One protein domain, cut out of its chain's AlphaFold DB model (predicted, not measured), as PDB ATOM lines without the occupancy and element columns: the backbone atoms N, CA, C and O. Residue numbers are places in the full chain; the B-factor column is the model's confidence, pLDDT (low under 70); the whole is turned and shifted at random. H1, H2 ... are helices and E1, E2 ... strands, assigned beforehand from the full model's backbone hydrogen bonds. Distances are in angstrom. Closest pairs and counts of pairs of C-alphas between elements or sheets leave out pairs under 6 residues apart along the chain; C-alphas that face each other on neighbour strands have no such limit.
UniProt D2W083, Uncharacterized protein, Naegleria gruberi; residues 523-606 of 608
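What this domain is: This is residues 523 to 606 of the 608 residues of an uncharacterized protein of Naegleria gruberi (UniProt D2W083). A twisted sheet of five strands, E3 to E7, curls into a trough with the helix H1 over one face. The small hairpin of E1 and E2 extends the wall of this trough on the E3 side, with E1 beside H1, while the short helix H2 lies at the far end and only grazes the sheet. The printed part has 84 residues with two named helices and seven named strands, in the order H1 E1 E2 E3 E4 H2 E5 E6 E7; the class is mixed, helices and strands. The large sheet runs E3 - E4 - E5 - E6 - E7, all antiparallel. The whole is compact, with a radius of gyration of the C-alphas of 12.1 A and spans of 37 by 27 by 24 A.

How they stand to each other: Begin at H1, residues 523 to 533, and then find the hairpin of E1, residues 539 to 542, and E2, residues 545 to 548, where N 540 and O 547 are 2.9 A apart. The closest C-alphas of H1 and E1 are those of Ala 531 and Val 540, 6.4 A apart. Next comes the hairpin of E3, residues 557 to 561, and E4, residues 564 to 568, with N 559 and O 566 at 2.9 A. The closest C-alphas of E2 and E3, those of Glu 548 and Val 559, are 6.2 A apart. After H2, residues 576 to 582, look for the meander, each strand the antiparallel neighbour of the one before: E5, residues 587 to 592, E6, residues 595 to 600, and E7, residues 603 to 605. Here N 590 and O 597 are 2.8 A apart, and N 605 and O 598 2.8 A. E4 and E5 pair through N 589 and O 567, 2.8 A. H1 and the five-stranded sheet form two layers, a helix on one face of a sheet: its height is 7.4 A, and on the local plane it runs slantwise to E5 at 55 degrees. In H1 and H2 every O i to N i+4 pair is within hydrogen-bond range.

Where its parts are: Find C-alpha 523 at (43.214, 61.144, -102.343); from there H1 runs 15.4 A to C-alpha 533. E3 is 13.9 A long, E4 13.5 A, E5 16.7 A and E6 17.2 A. E7 ends at C-alpha 605, (55.573, 61.174, -96.181).

The domain as a whole: The C-alphas farthest apart, those of Gly 544 and Lys 574, are 37.6 A apart. The printed part has no cut and no long link. The mean pLDDT of the printed part is 84.7; look for values under 70 at residues 592 to 596 and residue 606.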
ATOM      1  N   GLU A 523      44.326  60.194-102.245       84.19
ATOM      2  CA  GLU A 523      43.214  61.144-102.343       84.19
ATOM      3  C   GLU A 523      42.374  61.164-101.057       84.19
ATOM      4  O   GLU A 523      42.020  62.237-100.566       84.19
ATOM      5  N   GLU A 524      42.096  59.999-100.466       87.62
ATOM      6  CA  GLU A 524      41.385  59.890 -99.186       87.62
ATOM      7  C   GLU A 524      42.229  60.461 -98.035       87.62
ATOM      8  O   GLU A 524      41.733  61.244 -97.222       87.62
ATOM      9  N   LEU A 525      43.535  60.165 -98.013       87.50
ATOM     10  CA  LEU A 525      44.489  60.732 -97.055       87.50
ATOM     11  C   LEU A 525      44.589  62.265 -97.167       87.50
ATOM     12  O   LEU A 525      44.629  62.951 -96.143       87.50
ATOM     13  N   LYS A 526      44.571  62.817 -98.388       90.25
ATOM     14  CA  LYS A 526      44.523  64.272 -98.623       90.25
ATOM     15  C   LYS A 526      43.190  64.886 -98.213       90.25
ATOM     16  O   LYS A 526      43.186  65.938 -97.581       90.25
ATOM     17  N   THR A 527      42.080  64.202 -98.475       92.69
ATOM     18  CA  THR A 527      40.742  64.637 -98.046       92.69
ATOM     19  C   THR A 527      40.668  64.761 -96.516       92.69
ATOM     20  O   THR A 527      40.182  65.765 -95.995       92.69
ATOM     21  N   ILE A 528      41.238  63.798 -95.778       92.00
ATOM     22  CA  ILE A 528      41.373  63.856 -94.310       92.00
ATOM     23  C   ILE A 528      42.269  65.029 -93.878       92.00
ATOM     24  O   ILE A 528      41.898  65.797 -92.990       92.00
ATOM     25  N   HIS A 529      43.434  65.187 -94.513       93.75
ATOM     26  CA  HIS A 529      44.393  66.254 -94.218       93.75
ATOM     27  C   HIS A 529      43.789  67.660 -94.382       93.75
ATOM     28  O   HIS A 529      43.903  68.505 -93.490       93.75
ATOM     29  N   GLU A 530      43.103  67.919 -95.499       93.75
ATOM     30  CA  GLU A 530      42.430  69.195 -95.748       93.75
ATOM     31  C   GLU A 530      41.309  69.471 -94.743       93.75
ATOM     32  O   GLU A 530      41.209  70.590 -94.235       93.75
ATOM     33  N   ALA A 531      40.501  68.460 -94.413       94.44
ATOM     34  CA  ALA A 531      39.386  68.603 -93.486       94.44
ATOM     35  C   ALA A 531      39.849  68.900 -92.045       94.44
ATOM     36  O   ALA A 531      39.291  69.779 -91.384       94.44
ATOM     37  N   ILE A 532      40.917  68.239 -91.574       94.12
ATOM     38  CA  ILE A 532      41.540  68.517 -90.267       94.12
ATOM     39  C   ILE A 532      42.016  69.971 -90.188       94.12
ATOM     40  O   ILE A 532      41.759  70.648 -89.191       94.12
ATOM     41  N   HIS A 533      42.670  70.480 -91.233       93.69
ATOM     42  CA  HIS A 533      43.247  71.826 -91.220       93.69
ATOM     43  C   HIS A 533      42.284  72.948 -91.647       93.69
ATOM     44  O   HIS A 533      42.649  74.122 -91.557       93.69
ATOM     45  N   ASN A 534      41.052  72.631 -92.058       91.94
ATOM     46  CA  ASN A 534      40.007  73.622 -92.307       91.94
ATOM     47  C   ASN A 534      39.025  73.706 -91.127       91.94
ATOM     48  O   ASN A 534      38.163  72.845 -90.942       91.94
ATOM     49  N   SER A 535      39.116  74.788 -90.350       88.56
ATOM     50  CA  SER A 535      38.309  75.009 -89.144       88.56
ATOM     51  C   SER A 535      36.797  75.123 -89.381       88.56
ATOM     52  O   SER A 535      36.046  75.047 -88.411       88.56
ATOM     53  N   THR A 536      36.326  75.267 -90.627       91.44
ATOM     54  CA  THR A 536      34.885  75.266 -90.942       91.44
ATOM     55  C   THR A 536      34.304  73.874 -91.202       91.44
ATOM     56  O   THR A 536      33.098  73.763 -91.396       91.44
ATOM     57  N   ILE A 537      35.131  72.824 -91.256       92.06
ATOM     58  CA  ILE A 537      34.708  71.453 -91.579       92.06
ATOM     59  C   ILE A 537      34.648  70.619 -90.295       92.06
ATOM     60  O   ILE A 537      35.676  70.379 -89.669       92.06
ATOM     61  N   SER A 538      33.453  70.183 -89.886       91.88
ATOM     62  CA  SER A 538      33.220  69.393 -88.662       91.88
ATOM     63  C   SER A 538      33.303  67.875 -88.851       91.88
ATOM     64  O   SER A 538      33.357  67.145 -87.867       91.88
ATOM     65  N   SER A 539      33.298  67.390 -90.090       92.56
ATOM     66  CA  SER A 539      33.282  65.965 -90.428       92.56
ATOM     67  C   SER A 539      33.933  65.712 -91.790       92.56
ATOM     68  O   SER A 539      34.071  66.624 -92.603       92.56
ATOM     69  N   VAL A 540      34.363  64.474 -92.040       93.94
ATOM     70  CA  VAL A 540      34.946  64.045 -93.318       93.94
ATOM     71  C   VAL A 540      34.366  62.698 -93.746       93.94
ATOM     72  O   VAL A 540      34.236  61.789 -92.928       93.94
ATOM     73  N   THR A 541      34.023  62.563 -95.028       90.81
ATOM     74  CA  THR A 541      33.431  61.336 -95.582       90.81
ATOM     75  C   THR A 541      34.474  60.544 -96.361       90.81
ATOM     76  O   THR A 541      35.014  61.040 -97.344       90.81
ATOM     77  N   ILE A 542      34.737  59.305 -95.937       86.31
ATOM     78  CA  ILE A 542      35.760  58.399 -96.486       86.31
ATOM     79  C   ILE A 542      35.114  57.031 -96.728       86.31
ATOM     80  O   ILE A 542      34.328  56.571 -95.898       86.31
ATOM     81  N   LYS A 543      35.359  56.407 -97.892       82.12
ATOM     82  CA  LYS A 543      34.653  55.189 -98.361       82.12
ATOM     83  C   LYS A 543      33.118  55.208 -98.151       82.12
ATOM     84  O   LYS A 543      32.496  54.185 -97.884       82.12
ATOM     85  N   GLY A 544      32.496  56.388 -98.254       81.19
ATOM     86  CA  GLY A 544      31.050  56.594 -98.061       81.19
ATOM     87  C   GLY A 544      30.559  56.655 -96.605       81.19
ATOM     88  O   GLY A 544      29.362  56.836 -96.394       81.19
ATOM     89  N   SER A 545      31.446  56.544 -95.613       82.00
ATOM     90  CA  SER A 545      31.140  56.723 -94.185       82.00
ATOM     91  C   SER A 545      31.597  58.099 -93.697       82.00
ATOM     92  O   SER A 545      32.684  58.543 -94.058       82.00
ATOM     93  N   GLU A 546      30.786  58.777 -92.884       90.56
ATOM     94  CA  GLU A 546      31.111  60.089 -92.301       90.56
ATOM     95  C   GLU A 546      31.775  59.939 -90.921       90.56
ATOM     96  O   GLU A 546      31.306  59.175 -90.076       90.56
ATOM     97  N   TYR A 547      32.858  60.685 -90.687       91.38
ATOM     98  CA  TYR A 547      33.648  60.668 -89.453       91.38
ATOM     99  C   TYR A 547      33.782  62.081 -88.867       91.38
ATOM    100  O   TYR A 547      34.145  63.018 -89.576       91.38
ATOM    101  N   GLU A 548      33.517  62.242 -87.568       92.81
ATOM    102  CA  GLU A 548      33.574  63.537 -86.870       92.81
ATOM    103  C   GLU A 548      35.019  64.017 -86.623       92.81
ATOM    104  O   GLU A 548      35.882  63.253 -86.181       92.81
ATOM    105  N   ILE A 549      35.270  65.309 -86.861       94.69
ATOM    106  CA  ILE A 549      36.540  65.983 -86.571       94.69
ATOM    107  C   ILE A 549      36.423  66.694 -85.225       94.69
ATOM    108  O   ILE A 549      35.830  67.767 -85.101       94.69
ATOM    109  N   THR A 550      37.043  66.103 -84.211       91.50
ATOM    110  CA  THR A 550      37.035  66.600 -82.830       91.50
ATOM    111  C   THR A 550      38.306  67.398 -82.524       91.50
ATOM    112  O   THR A 550      39.261  67.390 -83.298       91.50
ATOM    113  N   THR A 551      38.324  68.152 -81.421       91.62
ATOM    114  CA  THR A 551      39.486  68.960 -80.994       91.62
ATOM    115  C   THR A 551      39.878  68.578 -79.569       91.62
ATOM    116  O   THR A 551      39.003  68.451 -78.718       91.62
ATOM    117  N   ASN A 552      41.172  68.377 -79.306       85.62
ATOM    118  CA  ASN A 552      41.674  67.980 -77.984       85.62
ATOM    119  C   ASN A 552      42.109  69.170 -77.103       85.62
ATOM    120  O   ASN A 552      42.170  70.312 -77.559       85.62
ATOM    121  N   ASP A 553      42.481  68.886 -75.850       76.75
ATOM    122  CA  ASP A 553      42.940  69.879 -74.859       76.75
ATOM    123  C   ASP A 553      44.176  70.686 -75.301       76.75
ATOM    124  O   ASP A 553      44.403  71.797 -74.831       76.75
ATOM    125  N   GLY A 554      44.978  70.139 -76.222       76.94
ATOM    126  CA  GLY A 554      46.111  70.818 -76.860       76.94
ATOM    127  C   GLY A 554      45.718  71.629 -78.098       76.94
ATOM    128  O   GLY A 554      46.571  71.860 -78.954       76.94
ATOM    129  N   ALA A 555      44.434  71.976 -78.238       84.69
ATOM    130  CA  ALA A 555      43.827  72.668 -79.375       84.69
ATOM    131  C   ALA A 555      44.070  72.008 -80.751       84.69
ATOM    132  O   ALA A 555      43.974  72.679 -81.773       84.69
ATOM    133  N   CYS A 556      44.383  70.707 -80.790       89.81
ATOM    134  CA  CYS A 556      44.656  69.980 -82.033       89.81
ATOM    135  C   CYS A 556      43.389  69.302 -82.539       89.81
ATOM    136  O   CYS A 556      42.764  68.526 -81.808       89.81
ATOM    137  N   ARG A 557      43.051  69.548 -83.801       93.94
ATOM    138  CA  ARG A 557      41.966  68.876 -84.516       93.94
ATOM    139  C   ARG A 557      42.388  67.472 -84.961       93.94
ATOM    140  O   ARG A 557      43.527  67.263 -85.386       93.94
ATOM    141  N   PHE A 558      41.484  66.500 -84.840       94.88
ATOM    142  CA  PHE A 558      41.739  65.106 -85.202       94.88
ATOM    143  C   PHE A 558      40.470  64.335 -85.582       94.88
ATOM    144  O   PHE A 558      39.368  64.659 -85.142       94.88
ATOM    145  N   VAL A 559      40.649  63.264 -86.356       91.69
ATOM    146  CA  VAL A 559      39.615  62.273 -86.686       91.69
ATOM    147  C   VAL A 559      40.153  60.859 -86.461       91.69
ATOM    148  O   VAL A 559      41.350  60.598 -86.614       91.69
ATOM    149  N   ARG A 560      39.272  59.932 -86.075       88.69
ATOM    150  CA  ARG A 560      39.580  58.502 -85.935       88.69
ATOM    151  C   ARG A 560      38.799  57.707 -86.975       88.69
ATOM    152  O   ARG A 560      37.575  57.785 -87.008       88.69
ATOM    153  N   ILE A 561      39.508  56.907 -87.767       83.88
ATOM    154  CA  ILE A 561      38.936  55.999 -88.765       83.88
ATOM    155  C   ILE A 561      39.402  54.590 -88.397       83.88
ATOM    156  O   ILE A 561      40.583  54.262 -88.499       83.88
ATOM    157  N   GLY A 562      38.478  53.781 -87.873       81.44
ATOM    158  CA  GLY A 562      38.802  52.486 -87.274       81.44
ATOM    159  C   GLY A 562      39.831  52.621 -86.144       81.44
ATOM    160  O   GLY A 562      39.642  53.383 -85.195       81.44
ATOM    161  N   GLU A 563      40.940  51.892 -86.261       75.50
ATOM    162  CA  GLU A 563      42.061  51.924 -85.312       75.50
ATOM    163  C   GLU A 563      43.145  52.968 -85.654       75.50
ATOM    164  O   GLU A 563      44.207  52.967 -85.024       75.50
ATOM    165  N   ILE A 564      42.930  53.831 -86.654       80.50
ATOM    166  CA  ILE A 564      43.888  54.862 -87.079       80.50
ATOM    167  C   ILE A 564      43.404  56.240 -86.611       80.50
ATOM    168  O   ILE A 564      42.227  56.579 -86.754       80.50
ATOM    169  N   VAL A 565      44.306  57.046 -86.049       84.50
ATOM    170  CA  VAL A 565      44.040  58.444 -85.675       84.50
ATOM    171  C   VAL A 565      44.875  59.384 -86.537       84.50
ATOM    172  O   VAL A 565      46.099  59.258 -86.597       84.50
ATOM    173  N   TYR A 566      44.190  60.342 -87.158       89.88
ATOM    174  CA  TYR A 566      44.747  61.415 -87.973       89.88
ATOM    175  C   TYR A 566      44.624  62.719 -87.187       89.88
ATOM    176  O   TYR A 566      43.508  63.134 -86.876       89.88
ATOM    177  N   ILE A 567      45.741  63.346 -86.818       91.69
ATOM    178  CA  ILE A 567      45.780  64.478 -85.877       91.69
ATOM    179  C   ILE A 567      46.769  65.555 -86.322       91.69
ATOM    180  O   ILE A 567      47.879  65.241 -86.748       91.69
ATOM    181  N   GLU A 568      46.404  66.832 -86.206       92.06
ATOM    182  CA  GLU A 568      47.342  67.904 -86.536       92.06
ATOM    183  C   GLU A 568      48.492  68.072 -85.532       92.06
ATOM    184  O   GLU A 568      48.411  67.725 -84.352       92.06
ATOM    185  N   GLN A 569      49.593  68.652 -86.007       91.50
ATOM    186  CA  GLN A 569      50.745  68.987 -85.179       91.50
ATOM    187  C   GLN A 569      50.402  70.017 -84.085       91.50
ATOM    188  O   GLN A 569      50.225  71.203 -84.364       91.50
ATOM    189  N   ASN A 570      50.450  69.588 -82.817       87.62
ATOM    190  CA  ASN A 570      50.379  70.482 -81.657       87.62
ATOM    191  C   ASN A 570      51.468  71.567 -81.720       87.62
ATOM    192  O   ASN A 570      52.663  71.258 -81.768       87.62
ATOM    193  N   LYS A 571      51.047  72.834 -81.698       87.06
ATOM    194  CA  LYS A 571      51.923  73.993 -81.929       87.06
ATOM    195  C   LYS A 571      52.733  74.411 -80.694       87.06
ATOM    196  O   LYS A 571      53.741  75.090 -80.840       87.06
ATOM    197  N   ASP A 572      52.361  73.933 -79.504       81.44
ATOM    198  CA  ASP A 572      53.065  74.217 -78.242       81.44
ATOM    199  C   ASP A 572      54.313  73.338 -78.021       81.44
ATOM    200  O   ASP A 572      55.084  73.551 -77.078       81.44
ATOM    201  N   LYS A 573      54.537  72.318 -78.865       77.69
ATOM    202  CA  LYS A 573      55.743  71.478 -78.785       77.69
ATOM    203  C   LYS A 573      56.974  72.227 -79.302       77.69
ATOM    204  O   LYS A 573      56.912  73.027 -80.224       77.69
ATOM    205  N   LYS A 574      58.151  71.882 -78.776       82.75
ATOM    206  CA  LYS A 574      59.445  72.446 -79.201       82.75
ATOM    207  C   LYS A 574      60.089  71.648 -80.358       82.75
ATOM    208  O   LYS A 574      61.295  71.437 -80.358       82.75
ATOM    209  N   THR A 575      59.297  71.163 -81.322       78.00
ATOM    210  CA  THR A 575      59.766  70.302 -82.435       78.00
ATOM    211  C   THR A 575      59.921  71.067 -83.755       78.00
ATOM    212  O   THR A 575      59.337  72.136 -83.938       78.00
ATOM    213  N   LYS A 576      60.673  70.500 -84.715       81.88
ATOM    214  CA  LYS A 576      60.774  71.008 -86.101       81.88
ATOM    215  C   LYS A 576      59.391  71.211 -86.730       81.88
ATOM    216  O   LYS A 576      59.106  72.275 -87.267       81.88
ATOM    217  N   TYR A 577      58.523  70.211 -86.603       82.38
ATOM    218  CA  TYR A 577      57.175  70.256 -87.157       82.38
ATOM    219  C   TYR A 577      56.283  71.283 -86.447       82.38
ATOM    220  O   TYR A 577      55.541  71.990 -87.114       82.38
ATOM    221  N   ALA A 578      56.392  71.461 -85.127       80.06
ATOM    222  CA  ALA A 578      55.649  72.516 -84.435       80.06
ATOM    223  C   ALA A 578      56.054  73.928 -84.897       80.06
ATOM    224  O   ALA A 578      55.176  74.764 -85.094       80.06
ATOM    225  N   LYS A 579      57.347  74.175 -85.172       85.06
ATOM    226  CA  LYS A 579      57.799  75.420 -85.824       85.06
ATOM    227  C   LYS A 579      57.152  75.593 -87.201       85.06
ATOM    228  O   LYS A 579      56.497  76.600 -87.430       85.06
ATOM    229  N   MET A 580      57.212  74.571 -88.054       86.12
ATOM    230  CA  MET A 580      56.575  74.587 -89.379       86.12
ATOM    231  C   MET A 580      55.049  74.825 -89.316       86.12
ATOM    232  O   MET A 580      54.501  75.535 -90.155       86.12
ATOM    233  N   ALA A 581      54.360  74.298 -88.298       86.25
ATOM    234  CA  ALA A 581      52.927  74.519 -88.073       86.25
ATOM    235  C   ALA A 581      52.598  75.910 -87.484       86.25
ATOM    236  O   ALA A 581      51.480  76.405 -87.659       86.25
ATOM    237  N   LEU A 582      53.548  76.556 -86.797       87.25
ATOM    238  CA  LEU A 582      53.487  77.974 -86.406       87.25
ATOM    239  C   LEU A 582      53.789  78.903 -87.595       87.25
ATOM    240  O   LEU A 582      53.163  79.949 -87.723       87.25
ATOM    241  N   GLU A 583      54.680  78.484 -88.497       90.06
ATOM    242  CA  GLU A 583      54.995  79.125 -89.787       90.06
ATOM    243  C   GLU A 583      53.857  78.984 -90.823       90.06
ATOM    244  O   GLU A 583      53.926  79.563 -91.904       90.06
ATOM    245  N   GLY A 584      52.788  78.250 -90.489       87.38
ATOM    246  CA  GLY A 584      51.559  78.150 -91.282       87.38
ATOM    247  C   GLY A 584      51.452  76.926 -92.195       87.38
ATOM    248  O   GLY A 584      50.428  76.780 -92.858       87.38
ATOM    249  N   ARG A 585      52.449  76.027 -92.211       89.75
ATOM    250  CA  ARG A 585      52.362  74.760 -92.957       89.75
ATOM    251  C   ARG A 585      51.325  73.830 -92.328       89.75
ATOM    252  O   ARG A 585      51.221  73.742 -91.100       89.75
ATOM    253  N   LYS A 586      50.583  73.105 -93.161       92.12
ATOM    254  CA  LYS A 586      49.674  72.043 -92.722       92.12
ATOM    255  C   LYS A 586      50.501  70.805 -92.369       92.12
ATOM    256  O   LYS A 586      51.398  70.423 -93.116       92.12
ATOM    257  N   ILE A 587      50.224  70.165 -91.234       89.62
ATOM    258  CA  ILE A 587      50.939  68.960 -90.792       89.62
ATOM    259  C   ILE A 587      49.983  68.031 -90.050       89.62
ATOM    260  O   ILE A 587      49.524  68.368 -88.957       89.62
ATOM    261  N   THR A 588      49.733  66.848 -90.615       89.19
ATOM    262  CA  THR A 588      48.911  65.791 -90.007       89.19
ATOM    263  C   THR A 588      49.759  64.556 -89.729       89.19
ATOM    264  O   THR A 588      50.422  64.034 -90.624       89.19
ATOM    265  N   TRP A 589      49.700  64.057 -88.500       85.75
ATOM    266  CA  TRP A 589      50.237  62.761 -88.107       85.75
ATOM    267  C   TRP A 589      49.181  61.679 -88.303       85.75
ATOM    268  O   TRP A 589      48.053  61.816 -87.831       85.75
ATOM    269  N   ILE A 590      49.571  60.590 -88.955       84.44
ATOM    270  CA  ILE A 590      48.831  59.331 -89.029       84.44
ATOM    271  C   ILE A 590      49.391  58.441 -87.918       84.44
ATOM    272  O   ILE A 590      50.606  58.288 -87.827       84.44
ATOM    273  N   THR A 591      48.552  57.860 -87.060       70.75
ATOM    274  CA  THR A 591      49.015  57.056 -85.912       70.75
ATOM    275  C   THR A 591      48.177  55.795 -85.715       70.75
ATOM    276  O   THR A 591      46.948  55.855 -85.700       70.75
ATOM    277  N   HIS A 592      48.840  54.642 -85.570       68.25
ATOM    278  CA  HIS A 592      48.191  53.334 -85.432       68.25
ATOM    279  C   HIS A 592      49.121  52.299 -84.774       68.25
ATOM    280  O   HIS A 592      50.171  51.982 -85.326       68.25
ATOM    281  N   LYS A 593      48.736  51.741 -83.614       57.22
ATOM    282  CA  LYS A 593      49.431  50.622 -82.924       57.22
ATOM    283  C   LYS A 593      50.974  50.733 -82.898       57.22
ATOM    284  O   LYS A 593      51.686  49.779 -83.187       57.22
ATOM    285  N   GLY A 594      51.489  51.921 -82.567       43.88
ATOM    286  CA  GLY A 594      52.929  52.221 -82.500       43.88
ATOM    287  C   GLY A 594      53.576  52.635 -83.830       43.88
ATOM    288  O   GLY A 594      54.611  53.294 -83.811       43.88
ATOM    289  N   LYS A 595      52.947  52.340 -84.974       53.00
ATOM    290  CA  LYS A 595      53.340  52.876 -86.284       53.00
ATOM    291  C   LYS A 595      52.843  54.315 -86.442       53.00
ATOM    292  O   LYS A 595      51.776  54.683 -85.936       53.00
ATOM    293  N   TRP A 596      53.602  55.115 -87.184       65.38
ATOM    294  CA  TRP A 596      53.248  56.485 -87.541       65.38
ATOM    295  C   TRP A 596      53.512  56.756 -89.026       65.38
ATOM    296  O   TRP A 596      54.320  56.086 -89.662       65.38
ATOM    297  N   GLY A 597      52.814  57.748 -89.564       74.69
ATOM    298  CA  GLY A 597      53.046  58.346 -90.876       74.69
ATOM    299  C   GLY A 597      52.814  59.852 -90.794       74.69
ATOM    300  O   GLY A 597      52.275  60.346 -89.799       74.69
ATOM    301  N   LEU A 598      53.234  60.602 -91.809       83.25
ATOM    302  CA  LEU A 598      53.222  62.063 -91.756       83.25
ATOM    303  C   LEU A 598      52.760  62.659 -93.087       83.25
ATOM    304  O   LEU A 598      53.221  62.257 -94.147       83.25
ATOM    305  N   ILE A 599      51.885  63.657 -93.032       85.25
ATOM    306  CA  ILE A 599      51.481  64.472 -94.181       85.25
ATOM    307  C   ILE A 599      51.957  65.901 -93.909       85.25
ATOM    308  O   ILE A 599      51.658  66.446 -92.842       85.25
ATOM    309  N   VAL A 600      52.727  66.487 -94.830       86.94
ATOM    310  CA  VAL A 600      53.281  67.848 -94.721       86.94
ATOM    311  C   VAL A 600      52.863  68.646 -95.951       86.94
ATOM    312  O   VAL A 600      53.400  68.444 -97.039       86.94
ATOM    313  N   ASP A 601      51.902  69.550 -95.773       89.06
ATOM    314  CA  ASP A 601      51.079  70.086 -96.861       89.06
ATOM    315  C   ASP A 601      50.607  68.935 -97.776       89.06
ATOM    316  O   ASP A 601      50.158  67.906 -97.279       89.06
ATOM    317  N   ASP A 602      50.739  69.037 -99.097       82.69
ATOM    318  CA  ASP A 602      50.234  68.004-100.015       82.69
ATOM    319  C   ASP A 602      51.185  66.791-100.184       82.69
ATOM    320  O   ASP A 602      50.927  65.902-101.008       82.69
ATOM    321  N   GLU A 603      52.289  66.748 -99.425       80.19
ATOM    322  CA  GLU A 603      53.303  65.689 -99.449       80.19
ATOM    323  C   GLU A 603      53.030  64.629 -98.365       80.19
ATOM    324  O   GLU A 603      53.306  64.828 -97.177       80.19
ATOM    325  N   ILE A 604      52.516  63.467 -98.777       80.38
ATOM    326  CA  ILE A 604      52.337  62.306 -97.894       80.38
ATOM    327  C   ILE A 604      53.692  61.608 -97.738       80.38
ATOM    328  O   ILE A 604      54.105  60.804 -98.574       80.38
ATOM    329  N   LYS A 605      54.374  61.888 -96.628       71.69
ATOM    330  CA  LYS A 605      55.573  61.174 -96.181       71.69
ATOM    331  C   LYS A 605      55.159  59.835 -95.568       71.69
ATOM    332  O   LYS A 605      55.119  59.650 -94.347       71.69
ATOM    333  N   ARG A 606      54.833  58.901 -96.466       50.94
ATOM    334  CA  ARG A 606      54.894  57.454 -96.219       50.94
ATOM    335  C   ARG A 606      56.317  57.124 -95.740       50.94
ATOM    336  O   ARG A 606      57.265  57.756 -96.206       50.94
TER     337      ARG A 606